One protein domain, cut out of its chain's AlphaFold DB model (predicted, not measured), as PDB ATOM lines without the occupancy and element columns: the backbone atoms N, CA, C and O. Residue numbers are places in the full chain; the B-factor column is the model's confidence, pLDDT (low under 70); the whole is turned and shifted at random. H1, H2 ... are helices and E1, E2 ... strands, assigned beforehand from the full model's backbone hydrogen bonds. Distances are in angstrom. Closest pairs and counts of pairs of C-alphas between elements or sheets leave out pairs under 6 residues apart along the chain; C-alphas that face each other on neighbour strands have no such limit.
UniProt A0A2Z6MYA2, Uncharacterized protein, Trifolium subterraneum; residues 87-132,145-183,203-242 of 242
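What this domain is: This is residues 87 to 132, 145 to 183 and 203 to 242 of the 242 residues of an uncharacterized protein of Trifolium subterraneum (UniProt A0A2Z6MYA2). A small parallel sheet has H2 and H3 side by side over one face, while H1 packs on both helices from the side away from the sheet. A wide loop, residues 213 to 232, leads from one edge strand to the other. The printed part has 125 residues, with H1 H2 E1 H3 E2 E3 along the chain and sheet order E2 E1 E3. The class is mixed, helices and strands, with 58 residues in named elements, under half. It is compact, with a radius of gyration of the C-alphas of 14.3 A and spans of 40 by 36 by 29 A.

How they stand to each other: H1, residues 94 to 105, touches H2, residues 112 to 126, closest at C-alphas 101 and 115, 5.6 A. H1 touches H3, residues 157 to 172, with residues 100 to 104 alone; C-alphas 104 and 163 are closest, 5.9 A. H2 and H3 are on the same face of the sheet, two layers, at heights of 9.0 A and 10.0 A. E1, residues 148 to 153, is parallel to E2, residues 208 to 212, with N 150 and O 209 2.9 A apart, within hydrogen-bond range. E1 is also parallel to E3, residues 233 to 236, with N 235 and O 151 at 2.8 A, within that range. In H1, H2 and H3 every O i to N i+4 pair is within hydrogen-bond range.

Where its parts are: H1 spans 15.8 A from C-alpha 94 at (-23.070, -65.377, 111.518). H2 spans 21.0 A, E1 16.3 A, H3 22.2 A and E2 12.6 A. E3 spans 9.8 A, ending at C-alpha 236 (-23.927, -54.665, 132.623).

The domain as a whole: C-alphas 145 and 242 are farthest apart, 41.2 A. Residues 133 to 144 and 184 to 202 are not printed; the C-alpha gaps are 14.2 A and 19.1 A. The link E2 to E3 is long. Low-confidence residues, with pLDDT under 70, include 203 to 231.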
ATOM      1  N   GLN A  87      -6.724 -69.679 117.867       58.50
ATOM      2  CA  GLN A  87      -7.169 -69.321 116.507       58.50
ATOM      3  C   GLN A  87      -8.687 -69.400 116.275       58.50
ATOM      4  O   GLN A  87      -9.144 -69.167 115.157       58.50
ATOM      5  N   MET A  88      -9.494 -69.722 117.291       71.69
ATOM      6  CA  MET A  88     -10.952 -69.747 117.123       71.69
ATOM      7  C   MET A  88     -11.536 -68.328 117.062       71.69
ATOM      8  O   MET A  88     -11.034 -67.414 117.711       71.69
ATOM      9  N   PHE A  89     -12.627 -68.145 116.310       84.50
ATOM     10  CA  PHE A  89     -13.384 -66.883 116.246       84.50
ATOM     11  C   PHE A  89     -12.619 -65.674 115.669       84.50
ATOM     12  O   PHE A  89     -12.875 -64.538 116.059       84.50
ATOM     13  N   ASN A  90     -11.705 -65.899 114.719       82.50
ATOM     14  CA  ASN A  90     -10.926 -64.835 114.058       82.50
ATOM     15  C   ASN A  90     -11.683 -64.118 112.918       82.50
ATOM     16  O   ASN A  90     -11.122 -63.264 112.242       82.50
ATOM     17  N   GLU A  91     -12.950 -64.460 112.685       83.69
ATOM     18  CA  GLU A  91     -13.787 -63.866 111.641       83.69
ATOM     19  C   GLU A  91     -15.127 -63.423 112.222       83.69
ATOM     20  O   GLU A  91     -15.756 -64.156 112.988       83.69
ATOM     21  N   LEU A  92     -15.596 -62.244 111.816       87.56
ATOM     22  CA  LEU A  92     -16.932 -61.758 112.145       87.56
ATOM     23  C   LEU A  92     -17.940 -62.336 111.139       87.56
ATOM     24  O   LEU A  92     -18.177 -61.745 110.088       87.56
ATOM     25  N   ASN A  93     -18.512 -63.500 111.451       91.31
ATOM     26  CA  ASN A  93     -19.533 -64.154 110.629       91.31
ATOM     27  C   ASN A  93     -20.696 -64.697 111.486       91.31
ATOM     28  O   ASN A  93     -20.575 -64.848 112.706       91.31
ATOM     29  N   ASP A  94     -21.832 -64.971 110.839       92.75
ATOM     30  CA  ASP A  94     -23.070 -65.377 111.518       92.75
ATOM     31  C   ASP A  94     -22.957 -66.750 112.196       92.75
ATOM     32  O   ASP A  94     -23.584 -66.991 113.226       92.75
ATOM     33  N   GLU A  95     -22.131 -67.647 111.654       93.44
ATOM     34  CA  GLU A  95     -21.883 -68.968 112.232       93.44
ATOM     35  C   GLU A  95     -21.151 -68.858 113.576       93.44
ATOM     36  O   GLU A  95     -21.613 -69.389 114.587       93.44
ATOM     37  N   ASN A  96     -20.065 -68.087 113.617       93.12
ATOM     38  CA  ASN A  96     -19.293 -67.798 114.820       93.12
ATOM     39  C   ASN A  96     -20.141 -67.091 115.879       93.12
ATOM     40  O   ASN A  96     -20.095 -67.452 117.059       93.12
ATOM     41  N   MET A  97     -20.945 -66.111 115.455       93.25
ATOM     42  CA  MET A  97     -21.885 -65.414 116.331       93.25
ATOM     43  C   MET A  97     -22.867 -66.400 116.964       93.25
ATOM     44  O   MET A  97     -23.060 -66.397 118.182       93.25
ATOM     45  N   LYS A  98     -23.457 -67.278 116.146       94.06
ATOM     46  CA  LYS A  98     -24.412 -68.290 116.591       94.06
ATOM     47  C   LYS A  98     -23.781 -69.283 117.564       94.06
ATOM     48  O   LYS A  98     -24.392 -69.576 118.582       94.06
ATOM     49  N   ILE A  99     -22.566 -69.769 117.301       93.38
ATOM     50  CA  ILE A  99     -21.857 -70.703 118.194       93.38
ATOM     51  C   ILE A  99     -21.643 -70.086 119.581       93.38
ATOM     52  O   ILE A  99     -21.912 -70.740 120.590       93.38
ATOM     53  N   LEU A 100     -21.179 -68.832 119.637       92.06
ATOM     54  CA  LEU A 100     -20.947 -68.123 120.896       92.06
ATOM     55  C   LEU A 100     -22.258 -67.889 121.659       92.06
ATOM     56  O   LEU A 100     -22.324 -68.206 122.848       92.06
ATOM     57  N   CYS A 101     -23.300 -67.394 120.982       93.44
ATOM     58  CA  CYS A 101     -24.610 -67.168 121.599       93.44
ATOM     59  C   CYS A 101     -25.217 -68.482 122.108       93.44
ATOM     60  O   CYS A 101     -25.500 -68.597 123.296       93.44
ATOM     61  N   ASP A 102     -25.300 -69.517 121.264       93.19
ATOM     62  CA  ASP A 102     -25.884 -70.818 121.618       93.19
ATOM     63  C   ASP A 102     -25.182 -71.469 122.822       93.19
ATOM     64  O   ASP A 102     -25.802 -72.210 123.591       93.19
ATOM     65  N   ALA A 103     -23.873 -71.257 122.976       92.12
ATOM     66  CA  ALA A 103     -23.122 -71.792 124.103       92.12
ATOM     67  C   ALA A 103     -23.440 -71.059 125.414       92.12
ATOM     68  O   ALA A 103     -23.671 -71.712 126.434       92.12
ATOM     69  N   MET A 104     -23.485 -69.725 125.383       90.94
ATOM     70  CA  MET A 104     -23.785 -68.902 126.558       90.94
ATOM     71  C   MET A 104     -25.264 -68.985 126.961       90.94
ATOM     72  O   MET A 104     -25.554 -69.154 128.145       90.94
ATOM     73  N   ASP A 105     -26.193 -68.981 126.001       90.25
ATOM     74  CA  ASP A 105     -27.644 -69.047 126.239       90.25
ATOM     75  C   ASP A 105     -28.043 -70.357 126.946       90.25
ATOM     76  O   ASP A 105     -28.937 -70.382 127.788       90.25
ATOM     77  N   LYS A 106     -27.322 -71.464 126.714       87.38
ATOM     78  CA  LYS A 106     -27.519 -72.722 127.470       87.38
ATOM     79  C   LYS A 106     -27.193 -72.601 128.958       87.38
ATOM     80  O   LYS A 106     -27.628 -73.443 129.743       87.38
ATOM     81  N   LYS A 107     -26.357 -71.634 129.342       86.06
ATOM     82  CA  LYS A 107     -25.930 -71.404 130.730       86.06
ATOM     83  C   LYS A 107     -26.699 -70.266 131.382       86.06
ATOM     84  O   LYS A 107     -26.927 -70.334 132.586       86.06
ATOM     85  N   VAL A 108     -27.108 -69.271 130.598       84.38
ATOM     86  CA  VAL A 108     -27.836 -68.091 131.073       84.38
ATOM     87  C   VAL A 108     -29.006 -67.770 130.120       84.38
ATOM     88  O   VAL A 108     -28.962 -66.781 129.392       84.38
ATOM     89  N   PRO A 109     -30.076 -68.594 130.116       74.56
ATOM     90  CA  PRO A 109     -31.125 -68.596 129.078       74.56
ATOM     91  C   PRO A 109     -31.972 -67.323 128.979       74.56
ATOM     92  O   PRO A 109     -32.706 -67.143 128.010       74.56
ATOM     93  N   ASN A 110     -31.871 -66.438 129.965       75.06
ATOM     94  CA  ASN A 110     -32.642 -65.206 130.024       75.06
ATOM     95  C   ASN A 110     -31.802 -63.957 129.698       75.06
ATOM     96  O   ASN A 110     -32.335 -62.857 129.689       75.06
ATOM     97  N   GLN A 111     -30.509 -64.084 129.375       76.06
ATOM     98  CA  GLN A 111     -29.612 -62.942 129.128       76.06
ATOM     99  C   GLN A 111     -29.189 -62.802 127.654       76.06
ATOM    100  O   GLN A 111     -28.078 -62.378 127.355       76.06
ATOM    101  N   ASN A 112     -30.096 -63.106 126.721       80.50
ATOM    102  CA  ASN A 112     -29.810 -63.184 125.278       80.50
ATOM    103  C   ASN A 112     -29.255 -61.887 124.653       80.50
ATOM    104  O   ASN A 112     -28.599 -61.917 123.615       80.50
ATOM    105  N   GLU A 113     -29.563 -60.723 125.226       88.12
ATOM    106  CA  GLU A 113     -28.998 -59.450 124.762       88.12
ATOM    107  C   GLU A 113     -27.537 -59.298 125.201       88.12
ATOM    108  O   GLU A 113     -26.673 -58.974 124.385       88.12
ATOM    109  N   ILE A 114     -27.248 -59.644 126.458       88.81
ATOM    110  CA  ILE A 114     -25.896 -59.648 127.024       88.81
ATOM    111  C   ILE A 114     -25.018 -60.665 126.283       88.81
ATOM    112  O   ILE A 114     -23.887 -60.350 125.916       88.81
ATOM    113  N   THR A 115     -25.530 -61.867 125.998       91.31
ATOM    114  CA  THR A 115     -24.766 -62.898 125.273       91.31
ATOM    115  C   THR A 115     -24.414 -62.450 123.856       91.31
ATOM    116  O   THR A 115     -23.266 -62.610 123.433       91.31
ATOM    117  N   LYS A 116     -25.341 -61.795 123.147       92.50
ATOM    118  CA  LYS A 116     -25.077 -61.193 121.830       92.50
ATOM    119  C   LYS A 116     -24.050 -60.069 121.890       92.50
ATOM    120  O   LYS A 116     -23.200 -59.975 121.002       92.50
ATOM    121  N   GLU A 117     -24.113 -59.219 122.910       91.75
ATOM    122  CA  GLU A 117     -23.169 -58.114 123.087       91.75
ATOM    123  C   GLU A 117     -21.745 -58.624 123.348       91.75
ATOM    124  O   GLU A 117     -20.782 -58.146 122.733       91.75
ATOM    125  N   ILE A 118     -21.612 -59.652 124.188       91.25
ATOM    126  CA  ILE A 118     -20.342 -60.329 124.460       91.25
ATOM    127  C   ILE A 118     -19.811 -60.997 123.190       91.25
ATOM    128  O   ILE A 118     -18.670 -60.744 122.804       91.25
ATOM    129  N   ALA A 119     -20.633 -61.792 122.497       92.75
ATOM    130  CA  ALA A 119     -20.233 -62.478 121.267       92.75
ATOM    131  C   ALA A 119     -19.756 -61.489 120.191       92.75
ATOM    132  O   ALA A 119     -18.687 -61.665 119.606       92.75
ATOM    133  N   SER A 120     -20.499 -60.396 119.997       91.94
ATOM    134  CA  SER A 120     -20.129 -59.330 119.063       91.94
ATOM    135  C   SER A 120     -18.800 -58.681 119.434       91.94
ATOM    136  O   SER A 120     -17.959 -58.460 118.566       91.94
ATOM    137  N   THR A 121     -18.582 -58.408 120.722       90.12
ATOM    138  CA  THR A 121     -17.338 -57.800 121.213       90.12
ATOM    139  C   THR A 121     -16.139 -58.705 120.943       90.12
ATOM    140  O   THR A 121     -15.140 -58.237 120.396       90.12
ATOM    141  N   VAL A 122     -16.248 -59.998 121.261       89.12
ATOM    142  CA  VAL A 122     -15.190 -60.989 121.021       89.12
ATOM    143  C   VAL A 122     -14.850 -61.063 119.535       89.12
ATOM    144  O   VAL A 122     -13.686 -60.924 119.162       89.12
ATOM    145  N   LEU A 123     -15.853 -61.198 118.664       90.12
ATOM    146  CA  LEU A 123     -15.624 -61.313 117.222       90.12
ATOM    147  C   LEU A 123     -15.059 -60.033 116.607       90.12
ATOM    148  O   LEU A 123     -14.199 -60.099 115.733       90.12
ATOM    149  N   LEU A 124     -15.487 -58.856 117.063       86.88
ATOM    150  CA  LEU A 124     -14.933 -57.581 116.598       86.88
ATOM    151  C   LEU A 124     -13.465 -57.408 116.995       86.88
ATOM    152  O   LEU A 124     -12.664 -56.924 116.194       86.88
ATOM    153  N   CYS A 125     -13.106 -57.800 118.218       83.75
ATOM    154  CA  CYS A 125     -11.731 -57.700 118.698       83.75
ATOM    155  C   CYS A 125     -10.820 -58.701 117.979       83.75
ATOM    156  O   CYS A 125      -9.717 -58.334 117.571       83.75
ATOM    157  N   ARG A 126     -11.314 -59.921 117.741       81.81
ATOM    158  CA  ARG A 126     -10.558 -61.009 117.109       81.81
ATOM    159  C   ARG A 126     -10.499 -60.947 115.586       81.81
ATOM    160  O   ARG A 126      -9.505 -61.332 114.995       81.81
ATOM    161  N   SER A 127     -11.496 -60.372 114.924       82.50
ATOM    162  CA  SER A 127     -11.447 -60.166 113.466       82.50
ATOM    163  C   SER A 127     -10.491 -59.058 113.022       82.50
ATOM    164  O   SER A 127     -10.280 -58.864 111.827       82.50
ATOM    165  N   GLY A 128      -9.955 -58.266 113.958       74.25
ATOM    166  CA  GLY A 128      -9.195 -57.058 113.631       74.25
ATOM    167  C   GLY A 128     -10.052 -55.949 113.002       74.25
ATOM    168  O   GLY A 128      -9.521 -54.911 112.616       74.25
ATOM    169  N   MET A 129     -11.378 -56.135 112.921       66.56
ATOM    170  CA  MET A 129     -12.316 -55.175 112.325       66.56
ATOM    171  C   MET A 129     -12.715 -54.046 113.273       66.56
ATOM    172  O   MET A 129     -13.448 -53.137 112.871       66.56
ATOM    173  N   ARG A 130     -12.257 -54.072 114.530       65.94
ATOM    174  CA  ARG A 130     -12.437 -52.952 115.452       65.94
ATOM    175  C   ARG A 130     -11.694 -51.746 114.882       65.94
ATOM    176  O   ARG A 130     -10.482 -51.630 115.033       65.94
ATOM    177  N   LYS A 131     -12.439 -50.877 114.184       53.25
ATOM    178  CA  LYS A 131     -11.944 -49.607 113.656       53.25
ATOM    179  C   LYS A 131     -11.291 -48.864 114.800       53.25
ATOM    180  O   LYS A 131     -11.978 -48.460 115.740       53.25
ATOM    181  N   GLY A 132      -9.985 -48.696 114.690       50.03
ATOM    182  CA  GLY A 132      -9.312 -47.722 115.500       50.03
ATOM    183  C   GLY A 132      -9.935 -46.362 115.239       50.03
ATOM    184  O   GLY A 132     -10.033 -45.945 114.082       50.03
ATOM    185  N   LYS A 145      -1.606 -58.549 118.732       59.59
ATOM    186  CA  LYS A 145      -2.372 -59.355 119.683       59.59
ATOM    187  C   LYS A 145      -3.851 -58.982 119.606       59.59
ATOM    188  O   LYS A 145      -4.231 -57.826 119.802       59.59
ATOM    189  N   GLN A 146      -4.681 -59.975 119.310       67.44
ATOM    190  CA  GLN A 146      -6.135 -59.871 119.173       67.44
ATOM    191  C   GLN A 146      -6.838 -60.099 120.521       67.44
ATOM    192  O   GLN A 146      -7.757 -60.909 120.649       67.44
ATOM    193  N   GLU A 147      -6.365 -59.396 121.549       75.50
ATOM    194  CA  GLU A 147      -6.933 -59.485 122.890       75.50
ATOM    195  C   GLU A 147      -8.305 -58.805 122.953       75.50
ATOM    196  O   GLU A 147      -8.583 -57.836 122.242       75.50
ATOM    197  N   THR A 148      -9.151 -59.328 123.833       81.69
ATOM    198  CA  THR A 148     -10.487 -58.839 124.154       81.69
ATOM    199  C   THR A 148     -10.560 -58.573 125.657       81.69
ATOM    200  O   THR A 148     -10.445 -59.487 126.475       81.69
ATOM    201  N   TRP A 149     -10.755 -57.317 126.034       81.81
ATOM    202  CA  TRP A 149     -10.800 -56.851 127.416       81.81
ATOM    203  C   TRP A 149     -12.228 -56.452 127.787       81.81
ATOM    204  O   TRP A 149     -12.768 -55.489 127.251       81.81
ATOM    205  N   MET A 150     -12.864 -57.159 128.718       84.31
ATOM    206  CA  MET A 150     -14.236 -56.855 129.138       84.31
ATOM    207  C   MET A 150     -14.327 -56.607 130.642       84.31
ATOM    208  O   MET A 150     -13.674 -57.276 131.443       84.31
ATOM    209  N   LEU A 151     -15.180 -55.662 131.030       80.81
ATOM    210  CA  LEU A 151     -15.544 -55.423 132.426       80.81
ATOM    211  C   LEU A 151     -17.001 -55.815 132.643       80.81
ATOM    212  O   LEU A 151     -17.890 -55.222 132.037       80.81
ATOM    213  N   PHE A 152     -17.242 -56.789 133.516       84.81
ATOM    214  CA  PHE A 152     -18.582 -57.219 133.899       84.81
ATOM    215  C   PHE A 152     -18.992 -56.529 135.201       84.81
ATOM    216  O   PHE A 152     -18.386 -56.749 136.255       84.81
ATOM    217  N   VAL A 153     -20.044 -55.715 135.130       78.94
ATOM    218  CA  VAL A 153     -20.620 -54.980 136.267       78.94
ATOM    219  C   VAL A 153     -22.044 -55.446 136.550       78.94
ATOM    220  O   VAL A 153     -22.708 -55.957 135.655       78.94
ATOM    221  N   GLY A 154     -22.530 -55.244 137.775       76.75
ATOM    222  CA  GLY A 154     -23.908 -55.561 138.176       76.75
ATOM    223  C   GLY A 154     -24.035 -56.744 139.139       76.75
ATOM    224  O   GLY A 154     -23.051 -57.428 139.412       76.75
ATOM    225  N   VAL A 155     -25.246 -56.965 139.655       76.38
ATOM    226  CA  VAL A 155     -25.503 -57.776 140.866       76.38
ATOM    227  C   VAL A 155     -25.528 -59.292 140.643       76.38
ATOM    228  O   VAL A 155     -25.443 -60.082 141.582       76.38
ATOM    229  N   ASP A 156     -25.639 -59.734 139.389       79.88
ATOM    230  CA  ASP A 156     -25.713 -61.157 139.054       79.88
ATOM    231  C   ASP A 156     -24.309 -61.778 138.950       79.88
ATOM    232  O   ASP A 156     -23.760 -62.018 137.871       79.88
ATOM    233  N   SER A 157     -23.681 -61.993 140.108       78.94
ATOM    234  CA  SER A 157     -22.364 -62.639 140.213       78.94
ATOM    235  C   SER A 157     -22.320 -64.032 139.582       78.94
ATOM    236  O   SER A 157     -21.315 -64.389 138.960       78.94
ATOM    237  N   GLN A 158     -23.419 -64.783 139.662       80.06
ATOM    238  CA  GLN A 158     -23.512 -66.132 139.125       80.06
ATOM    239  C   GLN A 158     -23.509 -66.134 137.592       80.06
ATOM    240  O   GLN A 158     -22.754 -66.899 136.987       80.06
ATOM    241  N   ALA A 159     -24.294 -65.266 136.946       84.31
ATOM    242  CA  ALA A 159     -24.290 -65.145 135.490       84.31
ATOM    243  C   ALA A 159     -22.931 -64.668 134.962       84.31
ATOM    244  O   ALA A 159     -22.419 -65.249 134.001       84.31
ATOM    245  N   LYS A 160     -22.300 -63.688 135.629       84.19
ATOM    246  CA  LYS A 160     -20.949 -63.209 135.280       84.19
ATOM    247  C   LYS A 160     -19.938 -64.354 135.250       84.19
ATOM    248  O   LYS A 160     -19.191 -64.499 134.280       84.19
ATOM    249  N   GLU A 161     -19.924 -65.194 136.285       82.88
ATOM    250  CA  GLU A 161     -19.003 -66.329 136.375       82.88
ATOM    251  C   GLU A 161     -19.320 -67.425 135.343       82.88
ATOM    252  O   GLU A 161     -18.409 -67.942 134.692       82.88
ATOM    253  N   LEU A 162     -20.598 -67.775 135.169       87.19
ATOM    254  CA  LEU A 162     -21.026 -68.809 134.223       87.19
ATOM    255  C   LEU A 162     -20.678 -68.443 132.782       87.19
ATOM    256  O   LEU A 162     -20.121 -69.278 132.065       87.19
ATOM    257  N   ILE A 163     -20.954 -67.201 132.376       88.25
ATOM    258  CA  ILE A 163     -20.590 -66.710 131.045       88.25
ATOM    259  C   ILE A 163     -19.075 -66.703 130.877       88.25
ATOM    260  O   ILE A 163     -18.577 -67.200 129.871       88.25
ATOM    261  N   SER A 164     -18.333 -66.223 131.877       85.62
ATOM    262  CA  SER A 164     -16.869 -66.186 131.821       85.62
ATOM    263  C   SER A 164     -16.262 -67.580 131.614       85.62
ATOM    264  O   SER A 164     -15.394 -67.779 130.760       85.62
ATOM    265  N   LYS A 165     -16.756 -68.571 132.363       84.56
ATOM    266  CA  LYS A 165     -16.335 -69.971 132.240       84.56
ATOM    267  C   LYS A 165     -16.685 -70.547 130.877       84.56
ATOM    268  O   LYS A 165     -15.836 -71.181 130.250       84.56
ATOM    269  N   GLU A 166     -17.922 -70.366 130.421       90.06
ATOM    270  CA  GLU A 166     -18.351 -70.939 129.147       90.06
ATOM    271  C   GLU A 166     -17.620 -70.284 127.973       90.06
ATOM    272  O   GLU A 166     -17.180 -70.995 127.077       90.06
ATOM    273  N   LEU A 167     -17.367 -68.976 128.026       87.56
ATOM    274  CA  LEU A 167     -16.578 -68.277 127.019       87.56
ATOM    275  C   LEU A 167     -15.148 -68.819 126.950       87.56
ATOM    276  O   LEU A 167     -14.656 -69.109 125.862       87.56
ATOM    277  N   ALA A 168     -14.500 -69.045 128.097       83.75
ATOM    278  CA  ALA A 168     -13.172 -69.646 128.127       83.75
ATOM    279  C   ALA A 168     -13.161 -71.058 127.518       83.75
ATOM    280  O   ALA A 168     -12.254 -71.408 126.765       83.75
ATOM    281  N   LYS A 169     -14.189 -71.866 127.785       85.06
ATOM    282  CA  LYS A 169     -14.322 -73.186 127.162       85.06
ATOM    283  C   LYS A 169     -14.576 -73.102 125.661       85.06
ATOM    284  O   LYS A 169     -14.013 -73.906 124.931       85.06
ATOM    285  N   VAL A 170     -15.430 -72.193 125.204       87.50
ATOM    286  CA  VAL A 170     -15.787 -72.082 123.785       87.50
ATOM    287  C   VAL A 170     -14.611 -71.538 122.981       87.50
ATOM    288  O   VAL A 170     -14.281 -72.107 121.949       87.50
ATOM    289  N   VAL A 171     -13.939 -70.496 123.478       83.62
ATOM    290  CA  VAL A 171     -12.813 -69.845 122.791       83.62
ATOM    291  C   VAL A 171     -11.530 -70.663 122.899       83.62
ATOM    292  O   VAL A 171     -10.844 -70.828 121.899       83.62
ATOM    293  N   PHE A 172     -11.218 -71.215 124.077       79.94
ATOM    294  CA  PHE A 172      -9.953 -71.923 124.298       79.94
ATOM    295  C   PHE A 172     -10.079 -73.454 124.318       79.94
ATOM    296  O   PHE A 172      -9.089 -74.159 124.534       79.94
ATOM    297  N   GLY A 173     -11.280 -74.003 124.146       76.88
ATOM    298  CA  GLY A 173     -11.537 -75.444 124.223       76.88
ATOM    299  C   GLY A 173     -11.424 -76.041 125.634       76.88
ATOM    300  O   GLY A 173     -11.578 -77.251 125.794       76.88
ATOM    301  N   SER A 174     -11.130 -75.243 126.671       71.44
ATOM    302  CA  SER A 174     -10.866 -75.751 128.022       71.44
ATOM    303  C   SER A 174     -11.075 -74.712 129.119       71.44
ATOM    304  O   SER A 174     -10.654 -73.564 129.001       71.44
ATOM    305  N   TYR A 175     -11.623 -75.156 130.256       68.75
ATOM    306  CA  TYR A 175     -11.701 -74.351 131.479       68.75
ATOM    307  C   TYR A 175     -10.349 -74.192 132.187       68.75
ATOM    308  O   TYR A 175     -10.213 -73.297 133.009       68.75
ATOM    309  N   LYS A 176      -9.338 -75.030 131.896       65.56
ATOM    310  CA  LYS A 176      -8.005 -74.940 132.540       65.56
ATOM    311  C   LYS A 176      -7.306 -73.610 132.267       65.56
ATOM    312  O   LYS A 176      -6.449 -73.190 133.034       65.56
ATOM    313  N   ASN A 177      -7.690 -72.995 131.158       63.84
ATOM    314  CA  ASN A 177      -7.185 -71.720 130.711       63.84
ATOM    315  C   ASN A 177      -7.888 -70.566 131.429       63.84
ATOM    316  O   ASN A 177      -7.305 -69.506 131.528       63.84
ATOM    317  N   PHE A 178      -9.076 -70.758 132.008       68.25
ATOM    318  CA  PHE A 178      -9.779 -69.714 132.748       68.25
ATOM    319  C   PHE A 178      -9.086 -69.398 134.081       68.25
ATOM    320  O   PHE A 178      -8.945 -70.267 134.943       68.25
ATOM    321  N   VAL A 179      -8.713 -68.132 134.278       65.75
ATOM    322  CA  VAL A 179      -8.186 -67.631 135.551       65.75
ATOM    323  C   VAL A 179      -9.209 -66.672 136.146       65.75
ATOM    324  O   VAL A 179      -9.390 -65.563 135.651       65.75
ATOM    325  N   ASN A 180      -9.883 -67.101 137.214       66.06
ATOM    326  CA  ASN A 180     -10.717 -66.204 138.004       66.06
ATOM    327  C   ASN A 180      -9.833 -65.433 138.984       66.06
ATOM    328  O   ASN A 180      -9.191 -66.039 139.843       66.06
ATOM    329  N   ILE A 181      -9.815 -64.109 138.870       61.56
ATOM    330  CA  ILE A 181      -9.139 -63.232 139.822       61.56
ATOM    331  C   ILE A 181     -10.233 -62.505 140.591       61.56
ATOM    332  O   ILE A 181     -10.654 -61.410 140.223       61.56
ATOM    333  N   ALA A 182     -10.726 -63.147 141.647       51.41
ATOM    334  CA  ALA A 182     -11.593 -62.467 142.592       51.41
ATOM    335  C   ALA A 182     -10.750 -61.445 143.375       51.41
ATOM    336  O   ALA A 182      -9.652 -61.800 143.820       51.41
ATOM    337  N   PRO A 183     -11.216 -60.197 143.573       50.22
ATOM    338  CA  PRO A 183     -10.613 -59.319 144.561       50.22
ATOM    339  C   PRO A 183     -10.825 -59.976 145.926       50.22
ATOM    340  O   PRO A 183     -11.923 -59.951 146.481       50.22
ATOM    341  N   CYS A 203       1.755 -68.662 132.587       31.08
ATOM    342  CA  CYS A 203       0.398 -68.765 132.090       31.08
ATOM    343  C   CYS A 203       0.325 -68.029 130.751       31.08
ATOM    344  O   CYS A 203       0.653 -66.845 130.682       31.08
ATOM    345  N   LEU A 204      -0.082 -68.738 129.699       29.19
ATOM    346  CA  LEU A 204      -0.422 -68.138 128.415       29.19
ATOM    347  C   LEU A 204      -1.456 -67.044 128.700       29.19
ATOM    348  O   LEU A 204      -2.522 -67.339 129.242       29.19
ATOM    349  N   SER A 205      -1.109 -65.787 128.419       32.22
ATOM    350  CA  SER A 205      -2.050 -64.675 128.501       32.22
ATOM    351  C   SER A 205      -3.241 -65.032 127.624       32.22
ATOM    352  O   SER A 205      -3.097 -65.194 126.413       32.22
ATOM    353  N   LEU A 206      -4.394 -65.247 128.243       42.38
ATOM    354  CA  LEU A 206      -5.615 -65.504 127.506       42.38
ATOM    355  C   LEU A 206      -5.931 -64.254 126.700       42.38
ATOM    356  O   LEU A 206      -5.917 -63.155 127.247       42.38
ATOM    357  N   ASP A 207      -6.336 -64.432 125.448       50.56
ATOM    358  CA  ASP A 207      -6.890 -63.360 124.612       50.56
ATOM    359  C   ASP A 207      -8.190 -62.751 125.196       50.56
ATOM    360  O   ASP A 207      -8.843 -61.946 124.542       50.56
ATOM    361  N   LEU A 208      -8.603 -63.158 126.401       54.31
ATOM    362  CA  LEU A 208      -9.790 -62.721 127.120       54.31
ATOM    363  C   LEU A 208      -9.406 -62.317 128.545       54.31
ATOM    364  O   LEU A 208      -9.245 -63.170 129.419       54.31
ATOM    365  N   ASN A 209      -9.310 -61.012 128.783       58.00
ATOM    366  CA  ASN A 209      -9.139 -60.448 130.117       58.00
ATOM    367  C   ASN A 209     -10.507 -59.969 130.616       58.00
ATOM    368  O   ASN A 209     -11.065 -59.010 130.082       58.00
ATOM    369  N   MET A 210     -11.065 -60.653 131.619       59.44
ATOM    370  CA  MET A 210     -12.357 -60.306 132.220       59.44
ATOM    371  C   MET A 210     -12.166 -59.859 133.667       59.44
ATOM    372  O   MET A 210     -11.570 -60.575 134.469       59.44
ATOM    373  N   ALA A 211     -12.698 -58.685 134.003       56.78
ATOM    374  CA  ALA A 211     -12.803 -58.216 135.380       56.78
ATOM    375  C   ALA A 211     -14.255 -58.348 135.853       56.78
ATOM    376  O   ALA A 211     -15.171 -57.877 135.178       56.78
ATOM    377  N   ILE A 212     -14.459 -58.986 137.007       58.06
ATOM    378  CA  ILE A 212     -15.769 -59.117 137.650       58.06
ATOM    379  C   ILE A 212     -15.781 -58.180 138.853       58.06
ATOM    380  O   ILE A 212     -15.008 -58.358 139.794       58.06
ATOM    381  N   GLU A 213     -16.668 -57.191 138.841       55.03
ATOM    382  CA  GLU A 213     -16.920 -56.391 140.036       55.03
ATOM    383  C   GLU A 213     -17.688 -57.245 141.058       55.03
ATOM    384  O   GLU A 213     -18.741 -57.801 140.738       55.03
ATOM    385  N   VAL A 214     -17.147 -57.400 142.267       46.97
ATOM    386  CA  VAL A 214     -17.859 -58.016 143.397       46.97
ATOM    387  C   VAL A 214     -18.703 -56.925 144.040       46.97
ATOM    388  O   VAL A 214     -18.155 -55.868 144.347       46.97
ATOM    389  N   ASP A 215     -20.000 -57.184 144.233       45.16
ATOM    390  CA  ASP A 215     -20.996 -56.260 144.791       45.16
ATOM    391  C   ASP A 215     -20.585 -55.687 146.154       45.16
ATOM    392  O   ASP A 215     -21.039 -56.106 147.215       45.16
ATOM    393  N   ALA A 216     -19.735 -54.673 146.142       42.28
ATOM    394  CA  ALA A 216     -19.694 -53.692 147.195       42.28
ATOM    395  C   ALA A 216     -20.654 -52.599 146.751       42.28
ATOM    396  O   ALA A 216     -20.291 -51.782 145.906       42.28
ATOM    397  N   GLN A 217     -21.849 -52.540 147.347       43.59
ATOM    398  CA  GLN A 217     -22.863 -51.493 147.127       43.59
ATOM    399  C   GLN A 217     -22.364 -50.035 147.292       43.59
ATOM    400  O   GLN A 217     -23.173 -49.118 147.285       43.59
ATOM    401  N   ASN A 218     -21.063 -49.776 147.455       39.00
ATOM    402  CA  ASN A 218     -20.472 -48.444 147.553       39.00
ATOM    403  C   ASN A 218     -19.019 -48.353 147.045       39.00
ATOM    404  O   ASN A 218     -18.314 -47.406 147.404       39.00
ATOM    405  N   ALA A 219     -18.536 -49.285 146.218       40.53
ATOM    406  CA  ALA A 219     -17.307 -49.018 145.478       40.53
ATOM    407  C   ALA A 219     -17.651 -48.042 144.347       40.53
ATOM    408  O   ALA A 219     -17.980 -48.433 143.235       40.53
ATOM    409  N   ARG A 220     -17.596 -46.733 144.633       41.56
ATOM    410  CA  ARG A 220     -17.342 -45.768 143.563       41.56
ATOM    411  C   ARG A 220     -16.050 -46.254 142.926       41.56
ATOM    412  O   ARG A 220     -15.007 -46.129 143.565       41.56
ATOM    413  N   ILE A 221     -16.130 -46.875 141.750       46.44
ATOM    414  CA  ILE A 221     -14.973 -47.079 140.886       46.44
ATOM    415  C   ILE A 221     -14.454 -45.663 140.680       46.44
ATOM    416  O   ILE A 221     -15.052 -44.872 139.953       46.44
ATOM    417  N   THR A 222     -13.478 -45.282 141.499       39.94
ATOM    418  CA  THR A 222     -13.017 -43.909 141.613       39.94
ATOM    419  C   THR A 222     -12.587 -43.480 140.221       39.94
ATOM    420  O   THR A 222     -11.994 -44.280 139.493       39.94
ATOM    421  N   GLU A 223     -12.887 -42.237 139.849       44.12
ATOM    422  CA  GLU A 223     -12.604 -41.637 138.533       44.12
ATOM    423  C   GLU A 223     -11.117 -41.730 138.099       44.12
ATOM    424  O   GLU A 223     -10.760 -41.371 136.983       44.12
ATOM    425  N   ASP A 224     -10.254 -42.284 138.951       42.47
ATOM    426  CA  ASP A 224      -8.831 -42.529 138.741       42.47
ATOM    427  C   ASP A 224      -8.506 -43.825 137.972       42.47
ATOM    428  O   ASP A 224      -7.340 -44.086 137.641       42.47
ATOM    429  N   PHE A 225      -9.495 -44.663 137.655       49.28
ATOM    430  CA  PHE A 225      -9.252 -45.893 136.905       49.28
ATOM    431  C   PHE A 225      -9.244 -45.667 135.389       49.28
ATOM    432  O   PHE A 225     -10.202 -45.978 134.682       49.28
ATOM    433  N   ARG A 226      -8.057 -45.327 134.864       53.28
ATOM    434  CA  ARG A 226      -7.683 -45.525 133.443       53.28
ATOM    435  C   ARG A 226      -7.948 -46.949 132.924       53.28
ATOM    436  O   ARG A 226      -7.822 -47.192 131.735       53.28
ATOM    437  N   ILE A 227      -8.301 -47.906 133.788       55.31
ATOM    438  CA  ILE A 227      -8.758 -49.246 133.394       55.31
ATOM    439  C   ILE A 227     -10.000 -49.166 132.501       55.31
ATOM    440  O   ILE A 227     -10.076 -49.916 131.535       55.31
ATOM    441  N   LEU A 228     -10.931 -48.237 132.752       55.94
ATOM    442  CA  LEU A 228     -12.100 -48.064 131.881       55.94
ATOM    443  C   LEU A 228     -11.717 -47.576 130.475       55.94
ATOM    444  O   LEU A 228     -12.392 -47.911 129.510       55.94
ATOM    445  N   GLU A 229     -10.605 -46.849 130.333       60.31
ATOM    446  CA  GLU A 229     -10.061 -46.459 129.021       60.31
ATOM    447  C   GLU A 229      -9.401 -47.637 128.279       60.31
ATOM    448  O   GLU A 229      -9.074 -47.517 127.100       60.31
ATOM    449  N   LEU A 230      -9.175 -48.762 128.969       62.16
ATOM    450  CA  LEU A 230      -8.475 -49.940 128.452       62.16
ATOM    451  C   LEU A 230      -9.405 -51.122 128.162       62.16
ATOM    452  O   LEU A 230      -8.955 -52.089 127.554       62.16
ATOM    453  N   VAL A 231     -10.669 -51.075 128.591       68.56
ATOM    454  CA  VAL A 231     -11.626 -52.145 128.286       68.56
ATOM    455  C   VAL A 231     -12.184 -51.965 126.878       68.56
ATOM    456  O   VAL A 231     -12.579 -50.875 126.469       68.56
ATOM    457  N   ASP A 232     -12.267 -53.061 126.131       77.44
ATOM    458  CA  ASP A 232     -12.955 -53.100 124.847       77.44
ATOM    459  C   ASP A 232     -14.452 -52.848 125.018       77.44
ATOM    460  O   ASP A 232     -15.079 -52.259 124.127       77.44
ATOM    461  N   LYS A 233     -15.019 -53.299 126.143       83.19
ATOM    462  CA  LYS A 233     -16.432 -53.131 126.467       83.19
ATOM    463  C   LYS A 233     -16.707 -53.291 127.966       83.19
ATOM    464  O   LYS A 233     -16.161 -54.177 128.621       83.19
ATOM    465  N   GLN A 234     -17.609 -52.465 128.488       79.81
ATOM    466  CA  GLN A 234     -18.265 -52.694 129.775       79.81
ATOM    467  C   GLN A 234     -19.618 -53.371 129.527       79.81
ATOM    468  O   GLN A 234     -20.401 -52.883 128.712       79.81
ATOM    469  N   ILE A 235     -19.875 -54.480 130.217       81.56
ATOM    470  CA  ILE A 235     -21.094 -55.288 130.121       81.56
ATOM    471  C   ILE A 235     -21.825 -55.215 131.457       81.56
ATOM    472  O   ILE A 235     -21.246 -55.523 132.502       81.56
ATOM    473  N   LYS A 236     -23.096 -54.812 131.427       82.38
ATOM    474  CA  LYS A 236     -23.927 -54.665 132.623       82.38
ATOM    475  C   LYS A 236     -24.872 -55.855 132.766       82.38
ATOM    476  O   LYS A 236     -25.709 -56.096 131.908       82.38
ATOM    477  N   PHE A 237     -24.738 -56.566 133.877       79.88
ATOM    478  CA  PHE A 237     -25.592 -57.668 134.290       79.88
ATOM    479  C   PHE A 237     -26.665 -57.143 135.237       79.88
ATOM    480  O   PHE A 237     -26.403 -56.851 136.406       79.88
ATOM    481  N   GLU A 238     -27.880 -57.001 134.729       76.50
ATOM    482  CA  GLU A 238     -29.045 -56.671 135.543       76.50
ATOM    483  C   GLU A 238     -29.776 -57.960 135.922       76.50
ATOM    484  O   GLU A 238     -29.933 -58.867 135.100       76.50
ATOM    485  N   THR A 239     -30.226 -58.060 137.174       67.19
ATOM    486  CA  THR A 239     -31.195 -59.088 137.554       67.19
ATOM    487  C   THR A 239     -32.486 -58.814 136.808       67.19
ATOM    488  O   THR A 239     -33.071 -57.744 136.966       67.19
ATOM    489  N   GLN A 240     -32.941 -59.776 136.014       59.91
ATOM    490  CA  GLN A 240     -34.298 -59.720 135.494       59.91
ATOM    491  C   GLN A 240     -35.256 -60.037 136.637       59.91
ATOM    492  O   GLN A 240     -35.246 -61.148 137.170       59.91
ATOM    493  N   GLU A 241     -36.049 -59.046 137.039       52.69
ATOM    494  CA  GLU A 241     -37.252 -59.305 137.822       52.69
ATOM    495  C   GLU A 241     -38.221 -60.105 136.938       52.69
ATOM    496  O   GLU A 241     -38.488 -59.722 135.797       52.69
ATOM    497  N   LEU A 242     -38.657 -61.259 137.448       43.94
ATOM    498  CA  LEU A 242     -39.675 -62.119 136.836       43.94
ATOM    499  C   LEU A 242     -41.073 -61.506 136.961       43.94
ATOM    500  O   LEU A 242     -41.376 -60.969 138.051       43.94
TER     501      LEU A 242